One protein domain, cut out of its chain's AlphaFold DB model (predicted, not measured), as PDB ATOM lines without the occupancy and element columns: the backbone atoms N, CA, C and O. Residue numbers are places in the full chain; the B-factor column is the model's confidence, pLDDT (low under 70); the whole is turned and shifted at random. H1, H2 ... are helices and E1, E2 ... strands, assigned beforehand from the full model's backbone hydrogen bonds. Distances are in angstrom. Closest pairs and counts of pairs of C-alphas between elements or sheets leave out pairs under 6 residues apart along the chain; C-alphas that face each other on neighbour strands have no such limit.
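Overview. This is residues 48 to 185 of the 185 residues of an uncharacterized protein of Salmonella enterica (UniProt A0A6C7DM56). One long sheet folds back on itself into a body of two facing leaves, and the hairpin of E2 and E3, with E4 beside it, runs out from this body as an arm that makes the length. The short helix H1 sits in the angle between that arm and strands E6 and E7. The printed part has 138 residues, with one named helix and eleven named strands, in the order E1 E2 E3 H1 E4 E5 E6 E7 E8 E9 E10 E11. The strongly twisted antiparallel sheet runs E4, E2, E3, E6, E7, E10, E9, E8, E11, E1, E5; the class is mostly strand. The whole is compact, with a radius of gyration of the C-alphas of 14.5 A, and its elongated outline spans 50 by 30 by 23 A.

Arrangement. Start at E1, residues 48 to 50, which runs on at 68 degrees into E2, residues 52 to 63. E2 forms a hairpin with E3, residues 66 to 78; find N 58 and O 70, 2.9 A apart. E3 bends by 103 degrees at residue 75, and N 77 is 2.8 A from O 119 of E6, residues 116 to 122. H1, residues 86 to 89, stands at the sheet's level, height 0.8 A; its closest C-alpha pair with E6 is Ala 86 and His 118, 5.3 A. H1 is too short for an O i to N i+4 pair. E4, residues 95 to 102, has N 96 2.9 A from O 59 of E2; E3, H1 and E4 make a split strand-helix-strand unit, two strands running the same way with E2 between them, its crossover right-handed. At the other edge, E5, residues 106 to 109, has O 106 2.8 A from N 50 of E1. E6 and E7, residues 127 to 133, are a hairpin, with N 129 and O 120 2.8 A apart. Next comes a meander, each strand the antiparallel neighbour of the one before: E8, residues 140 to 144, E9, residues 147 to 157, and E10, residues 160 to 166; look for N 142 and O 149, 2.9 A, and N 154 and O 162, 2.9 A. N 163 of E10 is 2.8 A from O 130 of E7, and N 143 of E8 is 2.8 A from O 183 of E11, residues 179 to 184. E7 to E10 and E8 to E11 are Greek keys, four strands in a row whose first neighbours the fourth. E11 also has N 180 2.8 A from O 49 of E1. In this folded sheet, E4 E2 E3 E6 E7 E10 face E8 E11 E1 E5, with E9 as the hinge.

Along the chain. Find C-alpha 48 at (49.974, 21.330, -25.200), where E1 begins. E2 is 34.2 A long and ends at C-alpha 63, (8.128, 9.912, -24.406); E3 is 29.1 A and E9 28.2 A. E11 ends at C-alpha 184, (47.385, 32.779, -26.688).

Size, cuts and confidence. The C-alphas farthest apart, of Asn 64 and Ile 185, are 49.8 A apart. The printed part has no cut; the link E10 to E11 is long, and residues 91 to 98 have pLDDT under 70.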
ATOM      1  N   THR A  48      49.990  22.353 -24.158       96.94
ATOM      2  CA  THR A  48      49.974  21.330 -25.200       96.94
ATOM      3  C   THR A  48      48.768  20.432 -24.964       96.94
ATOM      4  O   THR A  48      48.515  20.045 -23.823       96.94
ATOM      5  N   VAL A  49      48.052  20.071 -26.027       97.81
ATOM      6  CA  VAL A  49      46.982  19.068 -25.981       97.81
ATOM      7  C   VAL A  49      47.339  17.883 -26.873       97.81
ATOM      8  O   VAL A  49      47.662  18.054 -28.048       97.81
ATOM      9  N   VAL A  50      47.284  16.676 -26.315       98.12
ATOM     10  CA  VAL A  50      47.237  15.433 -27.087       98.12
ATOM     11  C   VAL A  50      45.769  15.133 -27.329       98.12
ATOM     12  O   VAL A  50      45.013  14.890 -26.388       98.12
ATOM     13  N   VAL A  51      45.352  15.197 -28.588       98.25
ATOM     14  CA  VAL A  51      43.947  15.057 -28.964       98.25
ATOM     15  C   VAL A  51      43.555  13.585 -28.893       98.25
ATOM     16  O   VAL A  51      43.982  12.780 -29.716       98.25
ATOM     17  N   GLY A  52      42.726  13.240 -27.915       97.44
ATOM     18  CA  GLY A  52      42.135  11.918 -27.774       97.44
ATOM     19  C   GLY A  52      40.814  11.770 -28.526       97.44
ATOM     20  O   GLY A  52      40.121  12.755 -28.811       97.44
ATOM     21  N   ARG A  53      40.438  10.517 -28.795       96.56
ATOM     22  CA  ARG A  53      39.077  10.128 -29.169       96.56
ATOM     23  C   ARG A  53      38.338   9.759 -27.894       96.56
ATOM     24  O   ARG A  53      38.637   8.748 -27.263       96.56
ATOM     25  N   ASN A  54      37.401  10.602 -27.505       94.25
ATOM     26  CA  ASN A  54      36.685  10.470 -26.254       94.25
ATOM     27  C   ASN A  54      35.230  10.102 -26.535       94.25
ATOM     28  O   ASN A  54      34.691  10.436 -27.598       94.25
ATOM     29  N   THR A  55      34.578   9.481 -25.560       92.19
ATOM     30  CA  THR A  55      33.133   9.251 -25.603       92.19
ATOM     31  C   THR A  55      32.467   9.708 -24.319       92.19
ATOM     32  O   THR A  55      33.088   9.762 -23.257       92.19
ATOM     33  N   TYR A  56      31.189  10.047 -24.414       88.62
ATOM     34  CA  TYR A  56      30.333  10.217 -23.251       88.62
ATOM     35  C   TYR A  56      29.002   9.512 -23.458       88.62
ATOM     36  O   TYR A  56      28.481   9.459 -24.577       88.62
ATOM     37  N   ALA A  57      28.453   8.994 -22.365       87.19
ATOM     38  CA  ALA A  57      27.120   8.417 -22.335       87.19
ATOM     39  C   ALA A  57      26.099   9.464 -21.876       87.19
ATOM     40  O   ALA A  57      26.335  10.204 -20.915       87.19
ATOM     41  N   PHE A  58      24.951   9.504 -22.544       83.25
ATOM     42  CA  PHE A  58      23.832  10.385 -22.217       83.25
ATOM     43  C   PHE A  58      22.520   9.601 -22.223       83.25
ATOM     44  O   PHE A  58      22.423   8.552 -22.863       83.25
ATOM     45  N   ARG A  59      21.495  10.118 -21.538       81.88
ATOM     46  CA  ARG A  59      20.120   9.642 -21.710       81.88
ATOM     47  C   ARG A  59      19.315  10.657 -22.502       81.88
ATOM     48  O   ARG A  59      19.356  11.846 -22.206       81.88
ATOM     49  N   ALA A  60      18.576  10.194 -23.498       79.19
ATOM     50  CA  ALA A  60      17.605  11.006 -24.221       79.19
ATOM     51  C   ALA A  60      16.198  10.552 -23.838       79.19
ATOM     52  O   ALA A  60      15.907   9.354 -23.847       79.19
ATOM     53  N   GLN A  61      15.341  11.505 -23.477       80.56
ATOM     54  CA  GLN A  61      13.933  11.217 -23.232       80.56
ATOM     55  C   GLN A  61      13.213  11.082 -24.573       80.56
ATOM     56  O   GLN A  61      13.371  11.938 -25.441       80.56
ATOM     57  N   ILE A  62      12.425  10.021 -24.733       77.50
ATOM     58  CA  ILE A  62      11.680   9.761 -25.973       77.50
ATOM     59  C   ILE A  62      10.182  10.069 -25.814       77.50
ATOM     60  O   ILE A  62       9.634  10.821 -26.612       77.50
ATOM     61  N   SER A  63       9.524   9.585 -24.758       82.31
ATOM     62  CA  SER A  63       8.128   9.912 -24.406       82.31
ATOM     63  C   SER A  63       7.768   9.294 -23.048       82.31
ATOM     64  O   SER A  63       8.447   8.378 -22.595       82.31
ATOM     65  N   ASN A  64       6.737   9.809 -22.361       79.94
ATOM     66  CA  ASN A  64       6.166   9.221 -21.130       79.94
ATOM     67  C   ASN A  64       7.190   8.783 -20.054       79.94
ATOM     68  O   ASN A  64       7.044   7.732 -19.439       79.94
ATOM     69  N   GLY A  65       8.256   9.565 -19.840       73.81
ATOM     70  CA  GLY A  65       9.301   9.244 -18.856       73.81
ATOM     71  C   GLY A  65      10.224   8.074 -19.235       73.81
ATOM     72  O   GLY A  65      11.038   7.660 -18.414       73.81
ATOM     73  N   GLN A  66      10.134   7.546 -20.460       82.38
ATOM     74  CA  GLN A  66      11.078   6.566 -20.990       82.38
ATOM     75  C   GLN A  66      12.344   7.247 -21.513       82.38
ATOM     76  O   GLN A  66      12.295   8.265 -22.215       82.38
ATOM     77  N   PHE A  67      13.481   6.629 -21.197       82.25
ATOM     78  CA  PHE A  67      14.807   7.087 -21.585       82.25
ATOM     79  C   PHE A  67      15.525   6.016 -22.391       82.25
ATOM     80  O   PHE A  67      15.530   4.845 -22.014       82.25
ATOM     81  N   ILE A  68      16.197   6.443 -23.452       83.06
ATOM     82  CA  ILE A  68      17.196   5.632 -24.149       83.06
ATOM     83  C   ILE A  68      18.587   6.115 -23.766       83.06
ATOM     84  O   ILE A  68      18.796   7.307 -23.533       83.06
ATOM     85  N   GLN A  69      19.546   5.195 -23.710       86.25
ATOM     86  CA  GLN A  69      20.948   5.541 -23.525       86.25
ATOM     87  C   GLN A  69      21.626   5.659 -24.889       86.25
ATOM     88  O   GLN A  69      21.517   4.767 -25.728       86.25
ATOM     89  N   GLY A  70      22.317   6.770 -25.098       84.62
ATOM     90  CA  GLY A  70      23.128   7.020 -26.276       84.62
ATOM     91  C   GLY A  70      24.581   7.265 -25.899       84.62
ATOM     92  O   GLY A  70      24.907   7.589 -24.754       84.62
ATOM     93  N   THR A  71      25.449   7.142 -26.897       88.50
ATOM     94  CA  THR A  71      26.867   7.488 -26.790       88.50
ATOM     95  C   THR A  71      27.193   8.522 -27.851       88.50
ATOM     96  O   THR A  71      26.747   8.414 -28.992       88.50
ATOM     97  N   SER A  72      27.967   9.536 -27.483       87.75
ATOM     98  CA  SER A  72      28.479  10.532 -28.420       87.75
ATOM     99  C   SER A  72      29.992  10.611 -28.349       87.75
ATOM    100  O   SER A  72      30.591  10.471 -27.280       87.75
ATOM    101  N   SER A  73      30.598  10.846 -29.508       93.12
ATOM    102  CA  SER A  73      32.045  10.924 -29.676       93.12
ATOM    103  C   SER A  73      32.493  12.375 -29.801       93.12
ATOM    104  O   SER A  73      31.858  13.194 -30.474       93.12
ATOM    105  N   TYR A  74      33.625  12.695 -29.185       94.19
ATOM    106  CA  TYR A  74      34.249  14.010 -29.276       94.19
ATOM    107  C   TYR A  74      35.777  13.897 -29.267       94.19
ATOM    108  O   TYR A  74      36.352  12.897 -28.839       94.19
ATOM    109  N   GLY A  75      36.439  14.917 -29.801       96.56
ATOM    110  CA  GLY A  75      37.891  15.003 -29.859       96.56
ATOM    111  C   GLY A  75      38.430  15.932 -28.797       96.56
ATOM    112  O   GLY A  75      37.726  16.853 -28.383       96.56
ATOM    113  N   GLY A  76      39.685  15.719 -28.422       97.12
ATOM    114  CA  GLY A  76      40.434  16.593 -27.528       97.12
ATOM    115  C   GLY A  76      40.729  15.925 -26.193       97.12
ATOM    116  O   GLY A  76      41.102  14.756 -26.160       97.12
ATOM    117  N   PHE A  77      40.585  16.670 -25.107       96.94
ATOM    118  CA  PHE A  77      40.877  16.239 -23.744       96.94
ATOM    119  C   PHE A  77      39.714  16.599 -22.813       96.94
ATOM    120  O   PHE A  77      39.083  17.647 -22.965       96.94
ATOM    121  N   SER A  78      39.465  15.762 -21.807       95.31
ATOM    122  CA  SER A  78      38.573  16.072 -20.690       95.31
ATOM    123  C   SER A  78      39.125  15.470 -19.405       95.31
ATOM    124  O   SER A  78      39.622  14.349 -19.413       95.31
ATOM    125  N   ASN A  79      38.945  16.148 -18.276       93.75
ATOM    126  CA  ASN A  79      39.341  15.661 -16.951       93.75
ATOM    127  C   ASN A  79      38.449  14.528 -16.390       93.75
ATOM    128  O   ASN A  79      38.355  14.356 -15.180       93.75
ATOM    129  N   ASN A  80      37.758  13.796 -17.267       91.62
ATOM    130  CA  ASN A  80      36.846  12.696 -16.947       91.62
ATOM    131  C   ASN A  80      35.737  12.997 -15.910       91.62
ATOM    132  O   ASN A  80      35.173  12.074 -15.332       91.62
ATOM    133  N   SER A  81      35.396  14.271 -15.680       90.44
ATOM    134  CA  SER A  81      34.322  14.683 -14.768       90.44
ATOM    135  C   SER A  81      33.065  15.106 -15.521       90.44
ATOM    136  O   SER A  81      33.123  15.927 -16.438       90.44
ATOM    137  N   VAL A  82      31.906  14.613 -15.082       87.69
ATOM    138  CA  VAL A  82      30.594  14.997 -15.631       87.69
ATOM    139  C   VAL A  82      30.164  16.425 -15.270       87.69
ATOM    140  O   VAL A  82      29.279  16.974 -15.918       87.69
ATOM    141  N   GLN A  83      30.802  17.044 -14.273       89.19
ATOM    142  CA  GLN A  83      30.484  18.402 -13.807       89.19
ATOM    143  C   GLN A  83      31.409  19.466 -14.399       89.19
ATOM    144  O   GLN A  83      30.973  20.572 -14.694       89.19
ATOM    145  N   THR A  84      32.691  19.141 -14.567       90.44
ATOM    146  CA  THR A  84      33.722  20.119 -14.967       90.44
ATOM    147  C   THR A  84      34.351  19.819 -16.329       90.44
ATOM    148  O   THR A  84      35.079  20.652 -16.870       90.44
ATOM    149  N   GLY A  85      34.122  18.621 -16.872       88.88
ATOM    150  CA  GLY A  85      34.693  18.165 -18.138       88.88
ATOM    151  C   GLY A  85      33.915  18.632 -19.370       88.88
ATOM    152  O   GLY A  85      32.999  19.450 -19.289       88.88
ATOM    153  N   ALA A  86      34.272  18.073 -20.528       89.88
ATOM    154  CA  ALA A  86      33.744  18.449 -21.846       89.88
ATOM    155  C   ALA A  86      32.211  18.415 -21.933       89.88
ATOM    156  O   ALA A  86      31.581  19.217 -22.625       89.88
ATOM    157  N   ILE A  87      31.595  17.483 -21.213       86.12
ATOM    158  CA  ILE A  87      30.153  17.293 -21.272       86.12
ATOM    159  C   ILE A  87      29.361  18.439 -20.634       86.12
ATOM    160  O   ILE A  87      28.296  18.794 -21.135       86.12
ATOM    161  N   ALA A  88      29.915  19.091 -19.608       84.00
ATOM    162  CA  ALA A  88      29.305  20.260 -18.975       84.00
ATOM    163  C   ALA A  88      29.285  21.491 -19.901       84.00
ATOM    164  O   ALA A  88      28.522  22.429 -19.671       84.00
ATOM    165  N   ALA A  89      30.080  21.477 -20.978       80.50
ATOM    166  CA  ALA A  89      30.050  22.497 -22.022       80.50
ATOM    167  C   ALA A  89      28.986  22.236 -23.102       80.50
ATOM    168  O   ALA A  89      28.596  23.154 -23.815       80.50
ATOM    169  N   THR A  90      28.532  20.985 -23.237       73.19
ATOM    170  CA  THR A  90      27.741  20.516 -24.388       73.19
ATOM    171  C   THR A  90      26.242  20.419 -24.082       73.19
ATOM    172  O   THR A  90      25.495  20.060 -24.981       73.19
ATOM    173  N   VAL A  91      25.804  20.719 -22.846       60.97
ATOM    174  CA  VAL A  91      24.438  20.489 -22.322       60.97
ATOM    175  C   VAL A  91      23.362  20.709 -23.392       60.97
ATOM    176  O   VAL A  91      22.979  21.834 -23.706       60.97
ATOM    177  N   VAL A  92      22.905  19.595 -23.967       52.22
ATOM    178  CA  VAL A  92      21.872  19.558 -24.999       52.22
ATOM    179  C   VAL A  92      20.529  19.629 -24.290       52.22
ATOM    180  O   VAL A  92      20.214  18.783 -23.452       52.22
ATOM    181  N   SER A  93      19.731  20.638 -24.621       46.59
ATOM    182  CA  SER A  93      18.335  20.737 -24.203       46.59
ATOM    183  C   SER A  93      17.583  19.455 -24.591       46.59
ATOM    184  O   SER A  93      17.439  19.167 -25.776       46.59
ATOM    185  N   GLY A  94      17.140  18.675 -23.596       53.34
ATOM    186  CA  GLY A  94      16.337  17.453 -23.772       53.34
ATOM    187  C   GLY A  94      17.048  16.120 -23.483       53.34
ATOM    188  O   GLY A  94      16.374  15.104 -23.311       53.34
ATOM    189  N   ALA A  95      18.381  16.098 -23.360       55.44
ATOM    190  CA  ALA A  95      19.119  14.911 -22.920       55.44
ATOM    191  C   ALA A  95      19.327  14.973 -21.398       55.44
ATOM    192  O   ALA A  95      20.105  15.787 -20.899       55.44
ATOM    193  N   GLN A  96      18.604  14.152 -20.634       59.03
ATOM    194  CA  GLN A  96      18.805  14.103 -19.190       59.03
ATOM    195  C   GLN A  96      20.154  13.456 -18.851       59.03
ATOM    196  O   GLN A  96      20.386  12.283 -19.113       59.03
ATOM    197  N   GLN A  97      20.989  14.272 -18.209       62.31
ATOM    198  CA  GLN A  97      22.186  13.970 -17.426       62.31
ATOM    199  C   GLN A  97      23.288  13.127 -18.117       62.31
ATOM    200  O   GLN A  97      23.112  11.946 -18.423       62.31
ATOM    201  N   PRO A  98      24.485  13.710 -18.281       68.25
ATOM    202  CA  PRO A  98      25.736  12.978 -18.464       68.25
ATOM    203  C   PRO A  98      25.883  11.821 -17.472       68.25
ATOM    204  O   PRO A  98      25.879  12.055 -16.266       68.25
ATOM    205  N   LEU A  99      26.041  10.587 -17.950       76.50
ATOM    206  CA  LEU A  99      26.225   9.432 -17.058       76.50
ATOM    207  C   LEU A  99      27.699   9.174 -16.765       76.50
ATOM    208  O   LEU A  99      28.088   8.919 -15.629       76.50
ATOM    209  N   SER A 100      28.518   9.214 -17.810       82.94
ATOM    210  CA  SER A 100      29.941   8.925 -17.718       82.94
ATOM    211  C   SER A 100      30.691   9.515 -18.901       82.94
ATOM    212  O   SER A 100      30.122   9.815 -19.956       82.94
ATOM    213  N   ILE A 101      31.993   9.670 -18.698       87.06
ATOM    214  CA  ILE A 101      32.950  10.073 -19.714       87.06
ATOM    215  C   ILE A 101      33.995   8.962 -19.796       87.06
ATOM    216  O   ILE A 101      34.392   8.403 -18.774       87.06
ATOM    217  N   ASN A 102      34.425   8.650 -21.013       90.56
ATOM    218  CA  ASN A 102      35.629   7.876 -21.271       90.56
ATOM    219  C   ASN A 102      36.611   8.810 -21.964       90.56
ATOM    220  O   ASN A 102      36.621   8.936 -23.196       90.56
ATOM    221  N   ALA A 103      37.365   9.539 -21.145       90.38
ATOM    222  CA  ALA A 103      38.315  10.505 -21.647       90.38
ATOM    223  C   ALA A 103      39.631   9.831 -22.057       90.38
ATOM    224  O   ALA A 103      40.175   8.993 -21.342       90.38
ATOM    225  N   THR A 104      40.158  10.240 -23.204       92.94
ATOM    226  CA  THR A 104      41.508   9.934 -23.673       92.94
ATOM    227  C   THR A 104      42.220  11.239 -24.032       92.94
ATOM    228  O   THR A 104      41.647  12.329 -23.953       92.94
ATOM    229  N   GLY A 105      43.487  11.144 -24.430       95.38
ATOM    230  CA  GLY A 105      44.314  12.324 -24.646       95.38
ATOM    231  C   GLY A 105      44.774  12.947 -23.331       95.38
ATOM    232  O   GLY A 105      44.552  12.415 -22.244       95.38
ATOM    233  N   SER A 106      45.471  14.069 -23.430       97.25
ATOM    234  CA  SER A 106      46.058  14.738 -22.272       97.25
ATOM    235  C   SER A 106      46.241  16.224 -22.530       97.25
ATOM    236  O   SER A 106      46.279  16.678 -23.675       97.25
ATOM    237  N   VAL A 107      46.368  16.989 -21.451       97.06
ATOM    238  CA  VAL A 107      46.768  18.392 -21.499       97.06
ATOM    239  C   VAL A 107      47.953  18.606 -20.564       97.06
ATOM    240  O   VAL A 107      48.038  17.983 -19.507       97.06
ATOM    241  N   SER A 108      48.878  19.475 -20.956       95.44
ATOM    242  CA  SER A 108      49.992  19.903 -20.113       95.44
ATOM    243  C   SER A 108      50.194  21.405 -20.253       95.44
ATOM    244  O   SER A 108      50.276  21.911 -21.373       95.44
ATOM    245  N   GLY A 109      50.260  22.107 -19.123       93.38
ATOM    246  CA  GLY A 109      50.324  23.564 -19.053       93.38
ATOM    247  C   GLY A 109      49.061  24.182 -18.456       93.38
ATOM    248  O   GLY A 109      48.201  23.500 -17.900       93.38
ATOM    249  N   THR A 110      48.971  25.502 -18.564       94.12
ATOM    250  CA  THR A 110      47.877  26.310 -18.009       94.12
ATOM    251  C   THR A 110      47.495  27.379 -19.011       94.12
ATOM    252  O   THR A 110      48.336  27.811 -19.795       94.12
ATOM    253  N   LEU A 111      46.266  27.876 -18.939       96.12
ATOM    254  CA  LEU A 111      45.836  29.001 -19.758       96.12
ATOM    255  C   LEU A 111      45.339  30.123 -18.852       96.12
ATOM    256  O   LEU A 111      44.476  29.891 -18.013       96.12
ATOM    257  N   LEU A 112      45.880  31.335 -19.021       93.81
ATOM    258  CA  LEU A 112      45.531  32.511 -18.204       93.81
ATOM    259  C   LEU A 112      45.747  32.293 -16.690       93.81
ATOM    260  O   LEU A 112      45.036  32.864 -15.875       93.81
ATOM    261  N   GLY A 113      46.710  31.442 -16.319       92.44
ATOM    262  CA  GLY A 113      46.944  31.046 -14.925       92.44
ATOM    263  C   GLY A 113      45.928  30.038 -14.372       92.44
ATOM    264  O   GLY A 113      46.026  29.654 -13.211       92.44
ATOM    265  N   CYS A 114      44.978  29.576 -15.188       96.81
ATOM    266  CA  CYS A 114      43.950  28.618 -14.799       96.81
ATOM    267  C   CYS A 114      44.296  27.195 -15.264       96.81
ATOM    268  O   CYS A 114      44.862  26.985 -16.345       96.81
ATOM    269  N   ALA A 115      43.880  26.206 -14.471       97.44
ATOM    270  CA  ALA A 115      43.896  24.806 -14.880       97.44
ATOM    271  C   ALA A 115      42.834  24.545 -15.959       97.44
ATOM    272  O   ALA A 115      41.694  25.009 -15.844       97.44
ATOM    273  N   ILE A 116      43.205  23.777 -16.984       98.38
ATOM    274  CA  ILE A 116      42.327  23.412 -18.099       98.38
ATOM    275  C   ILE A 116      41.557  22.145 -17.725       98.38
ATOM    276  O   ILE A 116      42.159  21.106 -17.459       98.38
ATOM    277  N   THR A 117      40.228  22.211 -17.721       97.44
ATOM    278  CA  THR A 117      39.372  21.062 -17.376       97.44
ATOM    279  C   THR A 117      38.970  20.246 -18.602       97.44
ATOM    280  O   THR A 117      38.774  19.035 -18.503       97.44
ATOM    281  N   HIS A 118      38.874  20.886 -19.768       97.06
ATOM    282  CA  HIS A 118      38.658  20.227 -21.054       97.06
ATOM    283  C   HIS A 118      39.038  21.139 -22.223       97.06
ATOM    284  O   HIS A 118      39.016  22.364 -22.113       97.06
ATOM    285  N   VAL A 119      39.335  20.508 -23.357       97.56
ATOM    286  CA  VAL A 119      39.405  21.104 -24.694       97.56
ATOM    287  C   VAL A 119      38.667  20.131 -25.598       97.56
ATOM    288  O   VAL A 119      39.122  18.999 -25.740       97.56
ATOM    289  N   SER A 120      37.518  20.500 -26.154       96.12
ATOM    290  CA  SER A 120      36.637  19.502 -26.764       96.12
ATOM    291  C   SER A 120      35.837  19.992 -27.957       96.12
ATOM    292  O   SER A 120      35.356  21.121 -27.978       96.12
ATOM    293  N   GLN A 121      35.606  19.092 -28.911       95.88
ATOM    294  CA  GLN A 121      34.671  19.294 -30.016       95.88
ATOM    295  C   GLN A 121      33.978  17.977 -30.365       95.88
ATOM    296  O   GLN A 121      34.640  16.966 -30.605       95.88
ATOM    297  N   VAL A 122      32.648  17.989 -30.420       92.75
ATOM    298  CA  VAL A 122      31.840  16.827 -30.828       92.75
ATOM    299  C   VAL A 122      32.067  16.512 -32.313       92.75
ATOM    300  O   VAL A 122      32.301  17.426 -33.102       92.75
ATOM    301  N   GLN A 123      31.971  15.229 -32.690       91.62
ATOM    302  CA  GLN A 123      32.360  14.649 -33.987       91.62
ATOM    303  C   GLN A 123      32.000  15.456 -35.246       91.62
ATOM    304  O   GLN A 123      32.789  15.460 -36.181       91.62
ATOM    305  N   ASN A 124      30.890  16.194 -35.263       91.62
ATOM    306  CA  ASN A 124      30.486  17.024 -36.407       91.62
ATOM    307  C   ASN A 124      30.099  18.460 -36.016       91.62
ATOM    308  O   ASN A 124      29.564  19.206 -36.832       91.62
ATOM    309  N   ALA A 125      30.333  18.865 -34.765       93.19
ATOM    310  CA  ALA A 125      29.932  20.187 -34.301       93.19
ATOM    311  C   ALA A 125      30.806  21.277 -34.927       93.19
ATOM    312  O   ALA A 125      32.001  21.080 -35.123       93.19
ATOM    313  N   THR A 126      30.236  22.454 -35.165       96.62
ATOM    314  CA  THR A 126      30.951  23.674 -35.592       96.62
ATOM    315  C   THR A 126      31.401  24.532 -34.407       96.62
ATOM    316  O   THR A 126      31.808  25.678 -34.570       96.62
ATOM    317  N   THR A 127      31.314  23.991 -33.191       95.62
ATOM    318  CA  THR A 127      31.708  24.666 -31.954       95.62
ATOM    319  C   THR A 127      32.752  23.841 -31.219       95.62
ATOM    320  O   THR A 127      32.551  22.650 -30.971       95.62
ATOM    321  N   MET A 128      33.850  24.493 -30.857       96.81
ATOM    322  CA  MET A 128      34.885  23.958 -29.981       96.81
ATOM    323  C   MET A 128      34.783  24.629 -28.610       96.81
ATOM    324  O   MET A 128      34.503  25.825 -28.526       96.81
ATOM    325  N   TYR A 129      35.035  23.866 -27.550       97.12
ATOM    326  CA  TYR A 129      34.930  24.305 -26.164       97.12
ATOM    327  C   TYR A 129      36.256  24.193 -25.421       97.12
ATOM    328  O   TYR A 129      37.037  23.273 -25.667       97.12
ATOM    329  N   ILE A 130      36.476  25.107 -24.477       98.00
ATOM    330  CA  ILE A 130      37.535  25.023 -23.465       98.00
ATOM    331  C   ILE A 130      36.927  25.325 -22.100       98.00
ATOM    332  O   ILE A 130      36.139  26.261 -21.970       98.00
ATOM    333  N   GLY A 131      37.328  24.566 -21.086       98.00
ATOM    334  CA  GLY A 131      36.988  24.831 -19.693       98.00
ATOM    335  C   GLY A 131      38.202  25.253 -18.891       98.00
ATOM    336  O   GLY A 131      39.238  24.589 -18.954       98.00
ATOM    337  N   LEU A 132      38.064  26.327 -18.116       98.31
ATOM    338  CA  LEU A 132      39.093  26.812 -17.198       98.31
ATOM    339  C   LEU A 132      38.554  26.871 -15.770       98.31
ATOM    340  O   LEU A 132      37.501  27.465 -15.521       98.31
ATOM    341  N   THR A 133      39.308  26.315 -14.823       98.06
ATOM    342  CA  THR A 133      38.991  26.433 -13.392       98.06
ATOM    343  C   THR A 133      39.086  27.900 -12.980       98.06
ATOM    344  O   THR A 133      40.143  28.509 -13.133       98.06
ATOM    345  N   ASN A 134      37.984  28.469 -12.488       97.12
ATOM    346  CA  ASN A 134      37.843  29.887 -12.144       97.12
ATOM    347  C   ASN A 134      38.289  30.841 -13.267       97.12
ATOM    348  O   ASN A 134      38.834  31.909 -13.006       97.12
ATOM    349  N   GLY A 135      38.059  30.451 -14.527       97.25
ATOM    350  CA  GLY A 135      38.474  31.241 -15.684       97.25
ATOM    351  C   GLY A 135      37.892  32.666 -15.692       97.25
ATOM    352  O   GLY A 135      36.759  32.871 -15.234       97.25
ATOM    353  N   PRO A 136      38.613  33.658 -16.245       97.50
ATOM    354  CA  PRO A 136      38.160  35.048 -16.306       97.50
ATOM    355  C   PRO A 136      37.003  35.250 -17.296       97.50
ATOM    356  O   PRO A 136      36.964  34.633 -18.362       97.50
ATOM    357  N   ASN A 137      36.067  36.151 -16.988       97.44
ATOM    358  CA  ASN A 137      34.940  36.469 -17.874       97.44
ATOM    359  C   ASN A 137      35.351  37.404 -19.024       97.44
ATOM    360  O   ASN A 137      34.945  38.561 -19.069       97.44
ATOM    361  N   GLN A 138      36.195  36.913 -19.928       96.62
ATOM    362  CA  GLN A 138      36.717  37.688 -21.049       96.62
ATOM    363  C   GLN A 138      36.911  36.825 -22.290       96.62
ATOM    364  O   GLN A 138      37.104  35.611 -22.199       96.62
ATOM    365  N   ASN A 139      36.935  37.483 -23.444       98.19
ATOM    366  CA  ASN A 139      37.331  36.854 -24.694       98.19
ATOM    367  C   ASN A 139      38.855  36.685 -24.746       98.19
ATOM    368  O   ASN A 139      39.611  37.453 -24.140       98.19
ATOM    369  N   PHE A 140      39.310  35.694 -25.502       97.88
ATOM    370  CA  PHE A 140      40.716  35.532 -25.857       97.88
ATOM    371  C   PHE A 140      40.844  34.745 -27.158       97.88
ATOM    372  O   PHE A 140      39.965  33.960 -27.511       97.88
ATOM    373  N   THR A 141      41.962  34.924 -27.849       98.25
ATOM    374  CA  THR A 141      42.257  34.193 -29.078       98.25
ATOM    375  C   THR A 141      43.388  33.212 -28.819       98.25
ATOM    376  O   THR A 141      44.382  33.542 -28.172       98.25
ATOM    377  N   LEU A 142      43.225  31.982 -29.299       98.19
ATOM    378  CA  LEU A 142      44.242  30.939 -29.228       98.19
ATOM    379  C   LEU A 142      44.630  30.501 -30.633       98.19
ATOM    380  O   LEU A 142      43.765  30.274 -31.473       98.19
ATOM    381  N   SER A 143      45.924  30.307 -30.853       97.50
ATOM    382  CA  SER A 143      46.457  29.606 -32.011       97.50
ATOM    383  C   SER A 143      46.693  28.140 -31.660       97.50
ATOM    384  O   SER A 143      47.501  27.833 -30.785       97.50
ATOM    385  N   PHE A 144      45.994  27.237 -32.338       97.19
ATOM    386  CA  PHE A 144      46.155  25.790 -32.257       97.19
ATOM    387  C   PHE A 144      46.995  25.316 -33.439       97.19
ATOM    388  O   PHE A 144      46.479  25.159 -34.546       97.19
ATOM    389  N   GLY A 145      48.299  25.117 -33.229       92.00
ATOM    390  CA  GLY A 145      49.199  24.683 -34.304       92.00
ATOM    391  C   GLY A 145      49.191  25.608 -35.530       92.00
ATOM    392  O   GLY A 145      49.367  25.131 -36.646       92.00
ATOM    393  N   GLY A 146      48.938  26.908 -35.333       92.94
ATOM    394  CA  GLY A 146      48.854  27.916 -36.395       92.94
ATOM    395  C   GLY A 146      47.432  28.285 -36.832       92.94
ATOM    396  O   GLY A 146      47.259  29.299 -37.503       92.94
ATOM    397  N   THR A 147      46.398  27.524 -36.450       96.81
ATOM    398  CA  THR A 147      44.994  27.893 -36.714       96.81
ATOM    399  C   THR A 147      44.413  28.681 -35.546       96.81
ATOM    400  O   THR A 147      44.436  28.214 -34.411       96.81
ATOM    401  N   ASN A 148      43.878  29.870 -35.816       97.88
ATOM    402  CA  ASN A 148      43.426  30.784 -34.771       97.88
ATOM    403  C   ASN A 148      41.924  30.647 -34.502       97.88
ATOM    404  O   ASN A 148      41.121  30.635 -35.432       97.88
ATOM    405  N   PHE A 149      41.555  30.613 -33.223       98.38
ATOM    406  CA  PHE A 149      40.174  30.549 -32.758       98.38
ATOM    407  C   PHE A 149      39.933  31.575 -31.652       98.38
ATOM    408  O   PHE A 149      40.670  31.617 -30.663       98.38
ATOM    409  N   THR A 150      38.876  32.372 -31.801       98.31
ATOM    410  CA  THR A 150      38.435  33.325 -30.776       98.31
ATOM    411  C   THR A 150      37.428  32.655 -29.854       98.31
ATOM    412  O   THR A 150      36.333  32.283 -30.277       98.31
ATOM    413  N   PHE A 151      37.801  32.516 -28.587       98.50
ATOM    414  CA  PHE A 151      36.966  31.955 -27.540       98.50
ATOM    415  C   PHE A 151      36.212  33.060 -26.808       98.50
ATOM    416  O   PHE A 151      36.792  34.053 -26.365       98.50
ATOM    417  N   THR A 152      34.907  32.852 -26.663       98.31
ATOM    418  CA  THR A 152      33.989  33.722 -25.918       98.31
ATOM    419  C   THR A 152      33.435  32.968 -24.709       98.31
ATOM    420  O   THR A 152      33.161  31.770 -24.837       98.31
ATOM    421  N   PRO A 153      33.273  33.608 -23.537       97.25
ATOM    422  CA  PRO A 153      32.636  32.974 -22.386       97.25
ATOM    423  C   PRO A 153      31.208  32.524 -22.727       97.25
ATOM    424  O   PRO A 153      30.438  33.299 -23.290       97.25
ATOM    425  N   SER A 154      30.843  31.289 -22.374       93.06
ATOM    426  CA  SER A 154      29.471  30.782 -22.519       93.06
ATOM    427  C   SER A 154      28.719  30.790 -21.191       93.06
ATOM    428  O   SER A 154      27.658  31.399 -21.091       93.06
ATOM    429  N   HIS A 155      29.267  30.142 -20.163       93.31
ATOM    430  CA  HIS A 155      28.660  30.018 -18.835       93.31
ATOM    431  C   HIS A 155      29.703  29.652 -17.774       93.31
ATOM    432  O   HIS A 155      30.837  29.282 -18.086       93.31
ATOM    433  N   PHE A 156      29.310  29.763 -16.506       94.38
ATOM    434  CA  PHE A 156      30.123  29.392 -15.351       94.38
ATOM    435  C   PHE A 156      29.340  28.430 -14.456       94.38
ATOM    436  O   PHE A 156      28.231  28.755 -14.037       94.38
ATOM    437  N   ALA A 157      29.904  27.258 -14.172       91.69
ATOM    438  CA  ALA A 157      29.300  26.247 -13.307       91.69
ATOM    439  C   ALA A 157      30.390  25.368 -12.684       91.69
ATOM    440  O   ALA A 157      31.431  25.157 -13.300       91.69
ATOM    441  N   TYR A 158      30.165  24.856 -11.468       93.00
ATOM    442  CA  TYR A 158      31.097  23.944 -10.780       93.00
ATOM    443  C   TYR A 158      32.555  24.446 -10.781       93.00
ATOM    444  O   TYR A 158      33.488  23.709 -11.096       93.00
ATOM    445  N   ASN A 159      32.744  25.741 -10.492       95.50
ATOM    446  CA  ASN A 159      34.040  26.435 -10.522       95.50
ATOM    447  C   ASN A 159      34.771  26.384 -11.875       95.50
ATOM    448  O   ASN A 159      35.972  26.630 -11.945       95.50
ATOM    449  N   THR A 160      34.066  26.080 -12.961       96.62
ATOM    450  CA  THR A 160      34.601  26.025 -14.320       96.62
ATOM    451  C   THR A 160      33.916  27.086 -15.171       96.62
ATOM    452  O   THR A 160      32.689  27.116 -15.293       96.62
ATOM    453  N   ARG A 161      34.712  27.960 -15.793       97.12
ATOM    454  CA  ARG A 161      34.229  28.809 -16.881       97.12
ATOM    455  C   ARG A 161      34.378  28.059 -18.189       97.12
ATOM    456  O   ARG A 161      35.482  27.634 -18.533       97.12
ATOM    457  N   HIS A 162      33.275  27.932 -18.907       96.38
ATOM    458  CA  HIS A 162      33.244  27.365 -20.242       96.38
ATOM    459  C   HIS A 162      33.349  28.489 -21.266       96.38
ATOM    460  O   HIS A 162      32.725  29.546 -21.127       96.38
ATOM    461  N   TYR A 163      34.151  28.249 -22.291       98.06
ATOM    462  CA  TYR A 163      34.306  29.128 -23.436       98.06
ATOM    463  C   TYR A 163      34.011  28.351 -24.703       98.06
ATOM    464  O   TYR A 163      34.269  27.149 -24.773       98.06
ATOM    465  N   ARG A 164      33.526  29.056 -25.722       97.31
ATOM    466  CA  ARG A 164      33.226  28.490 -27.035       97.31
ATOM    467  C   ARG A 164      33.856  29.307 -28.153       97.31
ATOM    468  O   ARG A 164      33.918  30.534 -28.064       97.31
ATOM    469  N   ALA A 165      34.264  28.620 -29.209       98.19
ATOM    470  CA  ALA A 165      34.747  29.208 -30.451       98.19
ATOM    471  C   ALA A 165      34.073  28.537 -31.652       98.19
ATOM    472  O   ALA A 165      33.851  27.321 -31.652       98.19
ATOM    473  N   SER A 166      33.779  29.325 -32.685       97.62
ATOM    474  CA  SER A 166      33.314  28.810 -33.975       97.62
ATOM    475  C   SER A 166      34.468  28.162 -34.738       97.62
ATOM    476  O   SER A 166      35.589  28.666 -34.735       97.62
ATOM    477  N   THR A 167      34.193  27.044 -35.404       96.69
ATOM    478  CA  THR A 167      35.181  26.256 -36.149       96.69
ATOM    479  C   THR A 167      34.514  25.489 -37.293       96.69
ATOM    480  O   THR A 167      33.297  25.305 -37.312       96.69
ATOM    481  N   ALA A 168      35.318  24.974 -38.228       96.25
ATOM    482  CA  ALA A 168      34.863  23.946 -39.157       96.25
ATOM    483  C   ALA A 168      34.370  22.695 -38.402       96.25
ATOM    484  O   ALA A 168      34.891  22.350 -37.329       96.25
ATOM    485  N   GLY A 169      33.377  22.017 -38.986       96.19
ATOM    486  CA  GLY A 169      32.778  20.798 -38.446       96.19
ATOM    487  C   GLY A 169      33.830  19.727 -38.159       96.19
ATOM    488  O   GLY A 169      34.592  19.347 -39.044       96.19
ATOM    489  N   GLY A 170      33.906  19.277 -36.905       94.94
ATOM    490  CA  GLY A 170      34.831  18.222 -36.484       94.94
ATOM    491  C   GLY A 170      36.327  18.563 -36.587       94.94
ATOM    492  O   GLY A 170      37.142  17.647 -36.553       94.94
ATOM    493  N   TRP A 171      36.726  19.836 -36.704       97.69
ATOM    494  CA  TRP A 171      38.136  20.228 -36.879       97.69
ATOM    495  C   TRP A 171      39.098  19.582 -35.866       97.69
ATOM    496  O   TRP A 171      40.022  18.884 -36.279       97.69
ATOM    497  N   LEU A 172      38.864  19.773 -34.562       97.81
ATOM    498  CA  LEU A 172      39.626  19.193 -33.454       97.81
ATOM    499  C   LEU A 172      39.384  17.683 -33.357       97.81
ATOM    500  O   LEU A 172      40.327  16.939 -33.111       97.81
ATOM    501  N   TYR A 173      38.152  17.219 -33.596       97.06
ATOM    502  CA  TYR A 173      37.822  15.786 -33.639       97.06
ATOM    503  C   TYR A 173      38.715  15.010 -34.612       97.06
ATOM    504  O   TYR A 173      39.246  13.949 -34.279       97.06
ATOM    505  N   ASN A 174      38.951  15.592 -35.784       97.25
ATOM    506  CA  ASN A 174      39.769  15.018 -36.842       97.25
ATOM    507  C   ASN A 174      41.282  15.132 -36.575       97.25
ATOM    508  O   ASN A 174      42.072  14.574 -37.334       97.25
ATOM    509  N   GLN A 175      41.713  15.792 -35.492       97.56
ATOM    510  CA  GLN A 175      43.120  15.820 -35.068       97.56
ATOM    511  C   GLN A 175      43.493  14.662 -34.130       97.56
ATOM    512  O   GLN A 175      44.555  14.706 -33.517       97.56
ATOM    513  N   ASN A 176      42.640  13.645 -33.983       97.44
ATOM    514  CA  ASN A 176      42.886  12.500 -33.105       97.44
ATOM    515  C   ASN A 176      44.312  11.926 -33.236       97.44
ATOM    516  O   ASN A 176      44.787  11.660 -34.338       97.44
ATOM    517  N   GLY A 177      44.972  11.711 -32.098       96.56
ATOM    518  CA  GLY A 177      46.350  11.231 -31.992       96.56
ATOM    519  C   GLY A 177      47.417  12.317 -32.163       96.56
ATOM    520  O   GLY A 177      48.583  12.071 -31.857       96.56
ATOM    521  N   LYS A 178      47.059  13.527 -32.611       97.75
ATOM    522  CA  LYS A 178      48.026  14.618 -32.763       97.75
ATOM    523  C   LYS A 178      48.287  15.327 -31.444       97.75
ATOM    524  O   LYS A 178      47.393  15.528 -30.623       97.75
ATOM    525  N   THR A 179      49.526  15.777 -31.299       97.69
ATOM    526  CA  THR A 179      49.937  16.718 -30.260       97.69
ATOM    527  C   THR A 179      49.926  18.125 -30.847       97.69
ATOM    528  O   THR A 179      50.637  18.394 -31.813       97.69
ATOM    529  N   ILE A 180      49.122  19.022 -30.278       97.62
ATOM    530  CA  ILE A 180      48.980  20.406 -30.736       97.62
ATOM    531  C   ILE A 180      49.523  21.338 -29.657       97.62
ATOM    532  O   ILE A 180      49.069  21.313 -28.511       97.62
ATOM    533  N   ALA A 181      50.489  22.175 -30.031       95.69
ATOM    534  CA  ALA A 181      50.923  23.295 -29.207       95.69
ATOM    535  C   ALA A 181      49.921  24.448 -29.348       95.69
ATOM    536  O   ALA A 181      49.555  24.814 -30.471       95.69
ATOM    537  N   VAL A 182      49.487  25.002 -28.216       97.06
ATOM    538  CA  VAL A 182      48.489  26.070 -28.169       97.06
ATOM    539  C   VAL A 182      49.071  27.306 -27.501       97.06
ATOM    540  O   VAL A 182      49.621  27.235 -26.399       97.06
ATOM    541  N   THR A 183      48.921  28.448 -28.165       95.38
ATOM    542  CA  THR A 183      49.448  29.736 -27.700       95.38
ATOM    543  C   THR A 183      48.357  30.792 -27.761       95.38
ATOM    544  O   THR A 183      47.672  30.917 -28.773       95.38
ATOM    545  N   LYS A 184      48.204  31.573 -26.696       94.25
ATOM    546  CA  LYS A 184      47.385  32.779 -26.688       94.25
ATOM    547  C   LYS A 184      48.040  33.859 -27.545       94.25
ATOM    548  O   LYS A 184      49.235  34.117 -27.392       94.25
ATOM    549  N   ILE A 185      47.245  34.478 -28.412       90.75
ATOM    550  CA  ILE A 185      47.653  35.574 -29.299       90.75
ATOM    551  C   ILE A 185      46.852  36.842 -29.024       90.75
ATOM    552  O   ILE A 185      45.709  36.724 -28.517       90.75
TER     553      ILE A 185